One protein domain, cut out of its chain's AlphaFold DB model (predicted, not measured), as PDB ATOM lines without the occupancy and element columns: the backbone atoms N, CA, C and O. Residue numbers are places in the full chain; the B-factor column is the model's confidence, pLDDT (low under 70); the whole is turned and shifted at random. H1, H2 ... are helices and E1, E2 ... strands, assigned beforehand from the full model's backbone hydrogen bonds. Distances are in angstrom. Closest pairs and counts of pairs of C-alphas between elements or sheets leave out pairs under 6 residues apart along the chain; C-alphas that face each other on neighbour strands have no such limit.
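This is residues 2 to 71 of the 101 residues of an uncharacterized protein of Methanobrevibacter sp (UniProt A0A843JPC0). A small three-stranded sheet has two helices over one face and its other face bare. The helices, H1 and H2, are loosely side by side and run opposite ways; H1 covers E1 and E2, while H2 comes near the sheet with its residues 45 to 50. The printed part has 70 residues, with two named helices and three named strands in the order H1, E1, E2, H2, E3. The sheet is mixed, with the order E1, E2, E3, where E1 and E2 are antiparallel and E2 and E3 parallel; the class is mixed, helices and strands. The whole is compact and rounded, with a radius of gyration of the C-alphas of 11.3 A and spans of 26 by 25 by 20 A.

The inner strand of the sheet is E2, residues 31 to 36. Its antiparallel neighbour is the edge strand E1, residues 23 to 28, at 150 degrees between their directions, and the two form a hairpin; N 26 and O 33 are 3.0 A apart and N 33 and O 26 are 2.8 A apart, both within hydrogen-bond range. The other edge strand, E3, residues 64 to 67, is parallel to E2 at 30 degrees, with N 67 and O 34 within hydrogen-bond range at 2.9 A. H1, residues 2 to 15, is on the sheet at a height over the sheet of 9.1 A, over E1 and E2. It runs slantwise to the strands, at 40 degrees to E1 on the local plane. The closest C-alphas of H1 and E1 are those of Phe 7 and Ala 25, 6.2 A apart. H2, residues 44 to 55, is also on the sheet; its closest C-alphas with E1 are those of Asp 46 and Leu 23, 6.6 A apart. The arrangement is two layers, the sheet and the helices on one face of it. H1 and H2 are close but not clearly touching, with the C-alphas of Ala 6 and Leu 53 closest at 7.0 A, at a shallow tilt of 28 degrees, opposite ways. E2, H2 and E3 make a strand-helix-strand unit, two parallel neighbour strands with a helix between them in the chain, and its crossover is right-handed. In H1 and H2 every O i to N i+4 pair is within hydrogen-bond range.

E1 measures 15.7 A from first to last C-alpha, E2 16.4 A and E3 10.0 A. H1 measures 20.4 A, beginning with C-alpha 2 at (52.180, 20.220, 27.709), and H2 measures 16.4 A. E3 ends with C-alpha 67 at (37.779, 30.355, 36.703).

The two C-alphas farthest apart are those of Met 56 and Pro 71, 30.9 A. The printed part has no cut. The link from E1 to E2 is tight, the other links are short, and none is long. The mean pLDDT of the printed part is 73.7, with 20 residues under 70, among them residues 14 to 20 and 67 to 71.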
ATOM      1  N   LYS A   2      51.655  19.821  26.374       65.31
ATOM      2  CA  LYS A   2      52.180  20.220  27.709       65.31
ATOM      3  C   LYS A   2      51.099  20.474  28.776       65.31
ATOM      4  O   LYS A   2      51.302  20.120  29.931       65.31
ATOM      5  N   ASN A   3      49.938  20.996  28.377       64.00
ATOM      6  CA  ASN A   3      48.816  21.231  29.295       64.00
ATOM      7  C   ASN A   3      48.241  19.930  29.886       64.00
ATOM      8  O   ASN A   3      47.823  19.933  31.038       64.00
ATOM      9  N   GLN A   4      48.304  18.813  29.146       70.31
ATOM     10  CA  GLN A   4      47.921  17.483  29.642       70.31
ATOM     11  C   GLN A   4      48.759  17.086  30.865       70.31
ATOM     12  O   GLN A   4      48.227  16.646  31.871       70.31
ATOM     13  N   ILE A   5      50.068  17.355  30.828       74.12
ATOM     14  CA  ILE A   5      50.985  17.058  31.937       74.12
ATOM     15  C   ILE A   5      50.620  17.891  33.173       74.12
ATOM     16  O   ILE A   5      50.694  17.402  34.298       74.12
ATOM     17  N   ALA A   6      50.222  19.153  32.984       69.38
ATOM     18  CA  ALA A   6      49.737  19.989  34.080       69.38
ATOM     19  C   ALA A   6      48.420  19.451  34.661       69.38
ATOM     20  O   ALA A   6      48.255  19.425  35.879       69.38
ATOM     21  N   PHE A   7      47.515  18.994  33.795       74.56
ATOM     22  CA  PHE A   7      46.230  18.408  34.162       74.56
ATOM     23  C   PHE A   7      46.394  17.115  34.972       74.56
ATOM     24  O   PHE A   7      45.866  17.005  36.079       74.56
ATOM     25  N   ASP A   8      47.205  16.186  34.468       78.00
ATOM     26  CA  ASP A   8      47.507  14.913  35.122       78.00
ATOM     27  C   ASP A   8      48.174  15.150  36.478       78.00
ATOM     28  O   ASP A   8      47.805  14.537  37.475       78.00
ATOM     29  N   ARG A   9      49.079  16.133  36.562       74.69
ATOM     30  CA  ARG A   9      49.755  16.487  37.813       74.69
ATOM     31  C   ARG A   9      48.798  17.030  38.876       74.69
ATOM     32  O   ARG A   9      48.986  16.724  40.049       74.69
ATOM     33  N   ILE A  10      47.784  17.818  38.502       75.31
ATOM     34  CA  ILE A  10      46.764  18.282  39.459       75.31
ATOM     35  C   ILE A  10      45.852  17.128  39.893       75.31
ATOM     36  O   ILE A  10      45.548  17.012  41.081       75.31
ATOM     37  N   ASN A  11      45.468  16.241  38.975       72.75
ATOM     38  CA  ASN A  11      44.664  15.063  39.316       72.75
ATOM     39  C   ASN A  11      45.421  14.075  40.215       72.75
ATOM     40  O   ASN A  11      44.841  13.541  41.162       72.75
ATOM     41  N   ASP A  12      46.720  13.890  39.992       76.62
ATOM     42  CA  ASP A  12      47.584  13.076  40.849       76.62
ATOM     43  C   ASP A  12      47.719  13.662  42.257       76.62
ATOM     44  O   ASP A  12      47.666  12.926  43.244       76.62
ATOM     45  N   LEU A  13      47.873  14.986  42.369       71.19
ATOM     46  CA  LEU A  13      47.936  15.679  43.661       71.19
ATOM     47  C   LEU A  13      46.621  15.538  44.439       71.19
ATOM     48  O   LEU A  13      46.641  15.304  45.646       71.19
ATOM     49  N   LYS A  14      45.485  15.582  43.737       68.06
ATOM     50  CA  LYS A  14      44.165  15.334  44.321       68.06
ATOM     51  C   LYS A  14      44.013  13.891  44.815       68.06
ATOM     52  O   LYS A  14      43.551  13.674  45.931       68.06
ATOM     53  N   ASN A  15      44.433  12.906  44.019       66.38
ATOM     54  CA  ASN A  15      44.346  11.485  44.379       66.38
ATOM     55  C   ASN A  15      45.257  11.101  45.554       66.38
ATOM     56  O   ASN A  15      44.972  10.142  46.268       66.38
ATOM     57  N   LYS A  16      46.339  11.852  45.781       66.38
ATOM     58  CA  LYS A  16      47.249  11.643  46.915       66.38
ATOM     59  C   LYS A  16      46.740  12.210  48.246       66.38
ATOM     60  O   LYS A  16      47.458  12.089  49.234       66.38
ATOM     61  N   ASN A  17      45.525  12.772  48.301       59.84
ATOM     62  CA  ASN A  17      44.985  13.445  49.491       59.84
ATOM     63  C   ASN A  17      45.950  14.506  50.047       59.84
ATOM     64  O   ASN A  17      46.087  14.664  51.261       59.84
ATOM     65  N   ASP A  18      46.633  15.240  49.164       62.69
ATOM     66  CA  ASP A  18      47.446  16.374  49.588       62.69
ATOM     67  C   ASP A  18      46.492  17.496  50.031       62.69
ATOM     68  O   ASP A  18      45.915  18.220  49.216       62.69
ATOM     69  N   SER A  19      46.243  17.570  51.342       59.97
ATOM     70  CA  SER A  19      45.132  18.302  51.975       59.97
ATOM     71  C   SER A  19      45.149  19.819  51.762       59.97
ATOM     72  O   SER A  19      44.241  20.513  52.212       59.97
ATOM     73  N   ASN A  20      46.191  20.340  51.119       68.00
ATOM     74  CA  ASN A  20      46.446  21.769  50.987       68.00
ATOM     75  C   ASN A  20      46.093  22.339  49.609       68.00
ATOM     76  O   ASN A  20      46.182  23.552  49.433       68.00
ATOM     77  N   ILE A  21      45.715  21.502  48.637       72.31
ATOM     78  CA  ILE A  21      45.390  21.955  47.281       72.31
ATOM     79  C   ILE A  21      43.877  21.906  47.079       72.31
ATOM     80  O   ILE A  21      43.269  20.839  47.073       72.31
ATOM     81  N   ASN A  22      43.274  23.076  46.869       75.62
ATOM     82  CA  ASN A  22      41.834  23.238  46.663       75.62
ATOM     83  C   ASN A  22      41.514  23.520  45.189       75.62
ATOM     84  O   ASN A  22      40.629  24.311  44.877       75.62
ATOM     85  N   LEU A  23      42.227  22.871  44.269       78.38
ATOM     86  CA  LEU A  23      42.095  23.074  42.828       78.38
ATOM     87  C   LEU A  23      41.361  21.916  42.145       78.38
ATOM     88  O   LEU A  23      41.658  20.739  42.350       78.38
ATOM     89  N   LYS A  24      40.435  22.270  41.259       80.00
ATOM     90  CA  LYS A  24      39.785  21.386  40.298       80.00
ATOM     91  C   LYS A  24      40.306  21.714  38.907       80.00
ATOM     92  O   LYS A  24      40.171  22.844  38.450       80.00
ATOM     93  N   ALA A  25      40.856  20.717  38.225       80.62
ATOM     94  CA  ALA A  25      41.171  20.813  36.808       80.62
ATOM     95  C   ALA A  25      40.045  20.186  35.977       80.62
ATOM     96  O   ALA A  25      39.569  19.098  36.299       80.62
ATOM     97  N   TYR A  26      39.604  20.873  34.925       79.94
ATOM     98  CA  TYR A  26      38.675  20.339  33.925       79.94
ATOM     99  C   TYR A  26      38.981  20.930  32.547       79.94
ATOM    100  O   TYR A  26      39.691  21.927  32.431       79.94
ATOM    101  N   GLU A  27      38.461  20.295  31.508       81.12
ATOM    102  CA  GLU A  27      38.579  20.744  30.123       81.12
ATOM    103  C   GLU A  27      37.218  21.251  29.640       81.12
ATOM    104  O   GLU A  27      36.183  20.652  29.937       81.12
ATOM    105  N   GLU A  28      37.215  22.382  28.941       79.50
ATOM    106  CA  GLU A  28      36.019  23.015  28.387       79.50
ATOM    107  C   GLU A  28      36.378  23.603  27.023       79.50
ATOM    108  O   GLU A  28      37.238  24.477  26.945       79.50
ATOM    109  N   GLU A  29      35.745  23.108  25.954       79.31
ATOM    110  CA  GLU A  29      35.957  23.597  24.578       79.31
ATOM    111  C   GLU A  29      37.449  23.635  24.165       79.31
ATOM    112  O   GLU A  29      37.933  24.642  23.656       79.31
ATOM    113  N   ASP A  30      38.196  22.555  24.433       73.94
ATOM    114  CA  ASP A  30      39.650  22.425  24.192       73.94
ATOM    115  C   ASP A  30      40.542  23.392  25.010       73.94
ATOM    116  O   ASP A  30      41.744  23.544  24.752       73.94
ATOM    117  N   ILE A  31      39.982  24.049  26.035       76.88
ATOM    118  CA  ILE A  31      40.704  24.915  26.974       76.88
ATOM    119  C   ILE A  31      40.802  24.226  28.336       76.88
ATOM    120  O   ILE A  31      39.808  23.794  28.921       76.88
ATOM    121  N   PHE A  32      42.016  24.181  28.891       76.69
ATOM    122  CA  PHE A  32      42.238  23.667  30.240       76.69
ATOM    123  C   PHE A  32      41.885  24.736  31.276       76.69
ATOM    124  O   PHE A  32      42.469  25.824  31.297       76.69
ATOM    125  N   CYS A  33      40.949  24.412  32.158       78.75
ATOM    126  CA  CYS A  33      40.440  25.300  33.188       78.75
ATOM    127  C   CYS A  33      40.829  24.804  34.582       78.75
ATOM    128  O   CYS A  33      40.664  23.628  34.911       78.75
ATOM    129  N   PHE A  34      41.295  25.724  35.428       81.12
ATOM    130  CA  PHE A  34      41.418  25.498  36.868       81.12
ATOM    131  C   PHE A  34      40.353  26.303  37.612       81.12
ATOM    132  O   PHE A  34      40.258  27.517  37.423       81.12
ATOM    133  N   SER A  35      39.568  25.637  38.459       77.50
ATOM    134  CA  SER A  35      38.651  26.286  39.400       77.50
ATOM    135  C   SER A  35      38.941  25.898  40.841       77.50
ATOM    136  O   SER A  35      39.580  24.885  41.117       77.50
ATOM    137  N   SER A  36      38.503  26.744  41.768       78.75
ATOM    138  CA  SER A  36      38.590  26.448  43.195       78.75
ATOM    139  C   SER A  36      37.521  25.434  43.590       78.75
ATOM    140  O   SER A  36      36.373  25.562  43.179       78.75
ATOM    141  N   LEU A  37      37.874  24.457  44.422       75.19
ATOM    142  CA  LEU A  37      36.920  23.523  45.035       75.19
ATOM    143  C   LEU A  37      36.117  24.169  46.170       75.19
ATOM    144  O   LEU A  37      35.066  23.667  46.562       75.19
ATOM    145  N   ASN A  38      36.631  25.260  46.728       70.62
ATOM    146  CA  ASN A  38      36.074  25.967  47.864       70.62
ATOM    147  C   ASN A  38      35.493  27.326  47.459       70.62
ATOM    148  O   ASN A  38      35.977  28.032  46.576       70.62
ATOM    149  N   SER A  39      34.460  27.722  48.196       63.38
ATOM    150  CA  SER A  39      33.702  28.955  48.001       63.38
ATOM    151  C   SER A  39      34.477  30.248  48.242       63.38
ATOM    152  O   SER A  39      34.013  31.331  47.890       63.38
ATOM    153  N   MET A  40      35.644  30.133  48.871       66.00
ATOM    154  CA  MET A  40      36.518  31.248  49.222       66.00
ATOM    155  C   MET A  40      37.478  31.628  48.086       66.00
ATOM    156  O   MET A  40      38.191  32.622  48.206       66.00
ATOM    157  N   GLY A  41      37.474  30.877  46.978       71.81
ATOM    158  CA  GLY A  41      38.405  31.069  45.872       71.81
ATOM    159  C   GLY A  41      39.789  30.473  46.148       71.81
ATOM    160  O   GLY A  41      39.980  29.707  47.093       71.81
ATOM    161  N   LEU A  42      40.751  30.815  45.286       78.12
ATOM    162  CA  LEU A  42      42.086  30.214  45.288       78.12
ATOM    163  C   LEU A  42      42.867  30.546  46.563       78.12
ATOM    164  O   LEU A  42      42.990  31.710  46.949       78.12
ATOM    165  N   THR A  43      43.472  29.528  47.170       79.88
ATOM    166  CA  THR A  43      44.373  29.698  48.313       79.88
ATOM    167  C   THR A  43      45.764  30.164  47.876       79.88
ATOM    168  O   THR A  43      46.124  30.173  46.694       79.88
ATOM    169  N   LYS A  44      46.600  30.555  48.843       79.44
ATOM    170  CA  LYS A  44      47.990  30.956  48.581       79.44
ATOM    171  C   LYS A  44      48.804  29.801  47.990       79.44
ATOM    172  O   LYS A  44      49.687  30.022  47.160       79.44
ATOM    173  N   GLU A  45      48.516  28.586  48.427       81.94
ATOM    174  CA  GLU A  45      49.123  27.338  47.984       81.94
ATOM    175  C   GLU A  45      48.737  27.048  46.530       81.94
ATOM    176  O   GLU A  45      49.621  26.804  45.705       81.94
ATOM    177  N   ASP A  46      47.457  27.221  46.187       78.56
ATOM    178  CA  ASP A  46      46.954  27.098  44.815       78.56
ATOM    179  C   ASP A  46      47.652  28.098  43.876       78.56
ATOM    180  O   ASP A  46      48.140  27.734  42.805       78.56
ATOM    181  N   ILE A  47      47.792  29.358  44.306       81.25
ATOM    182  CA  ILE A  47      48.480  30.403  43.529       81.25
ATOM    183  C   ILE A  47      49.959  30.054  43.317       81.25
ATOM    184  O   ILE A  47      50.489  30.233  42.217       81.25
ATOM    185  N   LYS A  48      50.647  29.545  44.349       82.81
ATOM    186  CA  LYS A  48      52.046  29.103  44.228       82.81
ATOM    187  C   LYS A  48      52.185  27.960  43.227       82.81
ATOM    188  O   LYS A  48      53.117  27.991  42.422       82.81
ATOM    189  N   LEU A  49      51.272  26.991  43.262       83.31
ATOM    190  CA  LEU A  49      51.259  25.860  42.339       83.31
ATOM    191  C   LEU A  49      51.086  26.340  40.893       83.31
ATOM    192  O   LEU A  49      51.914  26.026  40.038       83.31
ATOM    193  N   ILE A  50      50.067  27.163  40.637       82.00
ATOM    194  CA  ILE A  50      49.778  27.723  39.310       82.00
ATOM    195  C   ILE A  50      50.981  28.513  38.787       82.00
ATOM    196  O   ILE A  50      51.410  28.319  37.651       82.00
ATOM    197  N   ASN A  51      51.584  29.362  39.622       81.06
ATOM    198  CA  ASN A  51      52.755  30.140  39.228       81.06
ATOM    199  C   ASN A  51      53.971  29.239  38.933       81.06
ATOM    200  O   ASN A  51      54.740  29.507  38.012       81.06
ATOM    201  N   GLY A  52      54.131  28.137  39.672       83.69
ATOM    202  CA  GLY A  52      55.135  27.112  39.382       83.69
ATOM    203  C   GLY A  52      54.925  26.460  38.013       83.69
ATOM    204  O   GLY A  52      55.863  26.384  37.222       83.69
ATOM    205  N   LEU A  53      53.690  26.060  37.701       82.50
ATOM    206  CA  LEU A  53      53.328  25.477  36.404       82.50
ATOM    207  C   LEU A  53      53.555  26.463  35.249       82.50
ATOM    208  O   LEU A  53      54.053  26.067  34.194       82.50
ATOM    209  N   TYR A  54      53.248  27.745  35.460       80.81
ATOM    210  CA  TYR A  54      53.484  28.800  34.475       80.81
ATOM    211  C   TYR A  54      54.982  29.005  34.211       80.81
ATOM    212  O   TYR A  54      55.418  29.023  33.063       80.81
ATOM    213  N   LYS A  55      55.801  29.077  35.270       82.94
ATOM    214  CA  LYS A  55      57.265  29.202  35.150       82.94
ATOM    215  C   LYS A  55      57.923  27.996  34.477       82.94
ATOM    216  O   LYS A  55      58.952  28.157  33.830       82.94
ATOM    217  N   MET A  56      57.342  26.806  34.627       82.50
ATOM    218  CA  MET A  56      57.798  25.575  33.969       82.50
ATOM    219  C   MET A  56      57.300  25.438  32.520       82.50
ATOM    220  O   MET A  56      57.561  24.419  31.882       82.50
ATOM    221  N   ASP A  57      56.589  26.438  31.994       78.62
ATOM    222  CA  ASP A  57      56.027  26.434  30.641       78.62
ATOM    223  C   ASP A  57      55.029  25.283  30.389       78.62
ATOM    224  O   ASP A  57      54.879  24.798  29.263       78.62
ATOM    225  N   LEU A  58      54.371  24.820  31.461       77.75
ATOM    226  CA  LEU A  58      53.389  23.730  31.437       77.75
ATOM    227  C   LEU A  58      51.965  24.226  31.178       77.75
ATOM    228  O   LEU A  58      51.140  23.455  30.697       77.75
ATOM    229  N   ILE A  59      51.693  25.497  31.483       76.81
ATOM    230  CA  ILE A  59      50.432  26.187  31.199       76.81
ATOM    231  C   ILE A  59      50.731  27.513  30.493       76.81
ATOM    232  O   ILE A  59      51.627  28.252  30.901       76.81
ATOM    233  N   LYS A  60      49.986  27.822  29.428       70.69
ATOM    234  CA  LYS A  60      50.107  29.072  28.663       70.69
ATOM    235  C   LYS A  60      48.756  29.478  28.073       70.69
ATOM    236  O   LYS A  60      48.000  28.631  27.604       70.69
ATOM    237  N   ASN A  61      48.486  30.781  28.071       63.94
ATOM    238  CA  ASN A  61      47.355  31.391  27.360       63.94
ATOM    239  C   ASN A  61      47.580  31.232  25.834       63.94
ATOM    240  O   ASN A  61      48.735  31.355  25.415       63.94
ATOM    241  N   PRO A  62      46.563  30.965  24.983       64.38
ATOM    242  CA  PRO A  62      45.116  30.938  25.245       64.38
ATOM    243  C   PRO A  62      44.563  29.620  25.806       64.38
ATOM    244  O   PRO A  62      43.418  29.569  26.243       64.38
ATOM    245  N   ASN A  63      45.368  28.561  25.833       66.12
ATOM    246  CA  ASN A  63      44.914  27.195  26.123       66.12
ATOM    247  C   ASN A  63      44.722  26.919  27.628       66.12
ATOM    248  O   ASN A  63      44.670  25.760  28.044       66.12
ATOM    249  N   PHE A  64      44.692  27.977  28.442       73.50
ATOM    250  CA  PHE A  64      44.614  27.918  29.891       73.50
ATOM    251  C   PHE A  64      43.783  29.081  30.448       73.50
ATOM    252  O   PHE A  64      44.087  30.243  30.171       73.50
ATOM    253  N   LYS A  65      42.780  28.775  31.279       75.44
ATOM    254  CA  LYS A  65      41.970  29.769  32.000       75.44
ATOM    255  C   LYS A  65      41.842  29.415  33.481       75.44
ATOM    256  O   LYS A  65      41.719  28.256  33.863       75.44
ATOM    257  N   ILE A  66      41.825  30.442  34.327       70.88
ATOM    258  CA  ILE A  66      41.496  30.313  35.750       70.88
ATOM    259  C   ILE A  66      40.066  30.817  35.923       70.88
ATOM    260  O   ILE A  66      39.803  31.991  35.658       70.88
ATOM    261  N   LYS A  67      39.146  29.951  36.356       69.81
ATOM    262  CA  LYS A  67      37.779  30.355  36.703       69.81
ATOM    263  C   LYS A  67      37.651  30.478  38.217       69.81
ATOM    264  O   LYS A  67      37.792  29.498  38.946       69.81
ATOM    265  N   ALA A  68      37.353  31.685  38.689       62.53
ATOM    266  CA  ALA A  68      36.913  31.891  40.060       62.53
ATOM    267  C   ALA A  68      35.427  31.521  40.154       62.53
ATOM    268  O   ALA A  68      34.569  32.242  39.647       62.53
ATOM    269  N   GLU A  69      35.117  30.393  40.786       59.53
ATOM    270  CA  GLU A  69      33.751  30.104  41.212       59.53
ATOM    271  C   GLU A  69      33.491  30.967  42.456       59.53
ATOM    272  O   GLU A  69      33.993  30.668  43.532       59.53
ATOM    273  N   ILE A  70      32.790  32.098  42.304       59.31
ATOM    274  CA  ILE A  70      32.309  32.903  43.438       59.31
ATOM    275  C   ILE A  70      30.891  32.411  43.756       59.31
ATOM    276  O   ILE A  70      29.933  32.851  43.116       59.31
ATOM    277  N   PRO A  71      30.690  31.515  44.732       56.03
ATOM    278  CA  PRO A  71      29.375  30.923  44.981       56.03
ATOM    279  C   PRO A  71      28.378  31.895  45.605       56.03
ATOM    280  O   PRO A  71      27.184  31.623  45.614       56.03
TER     281      PRO A  71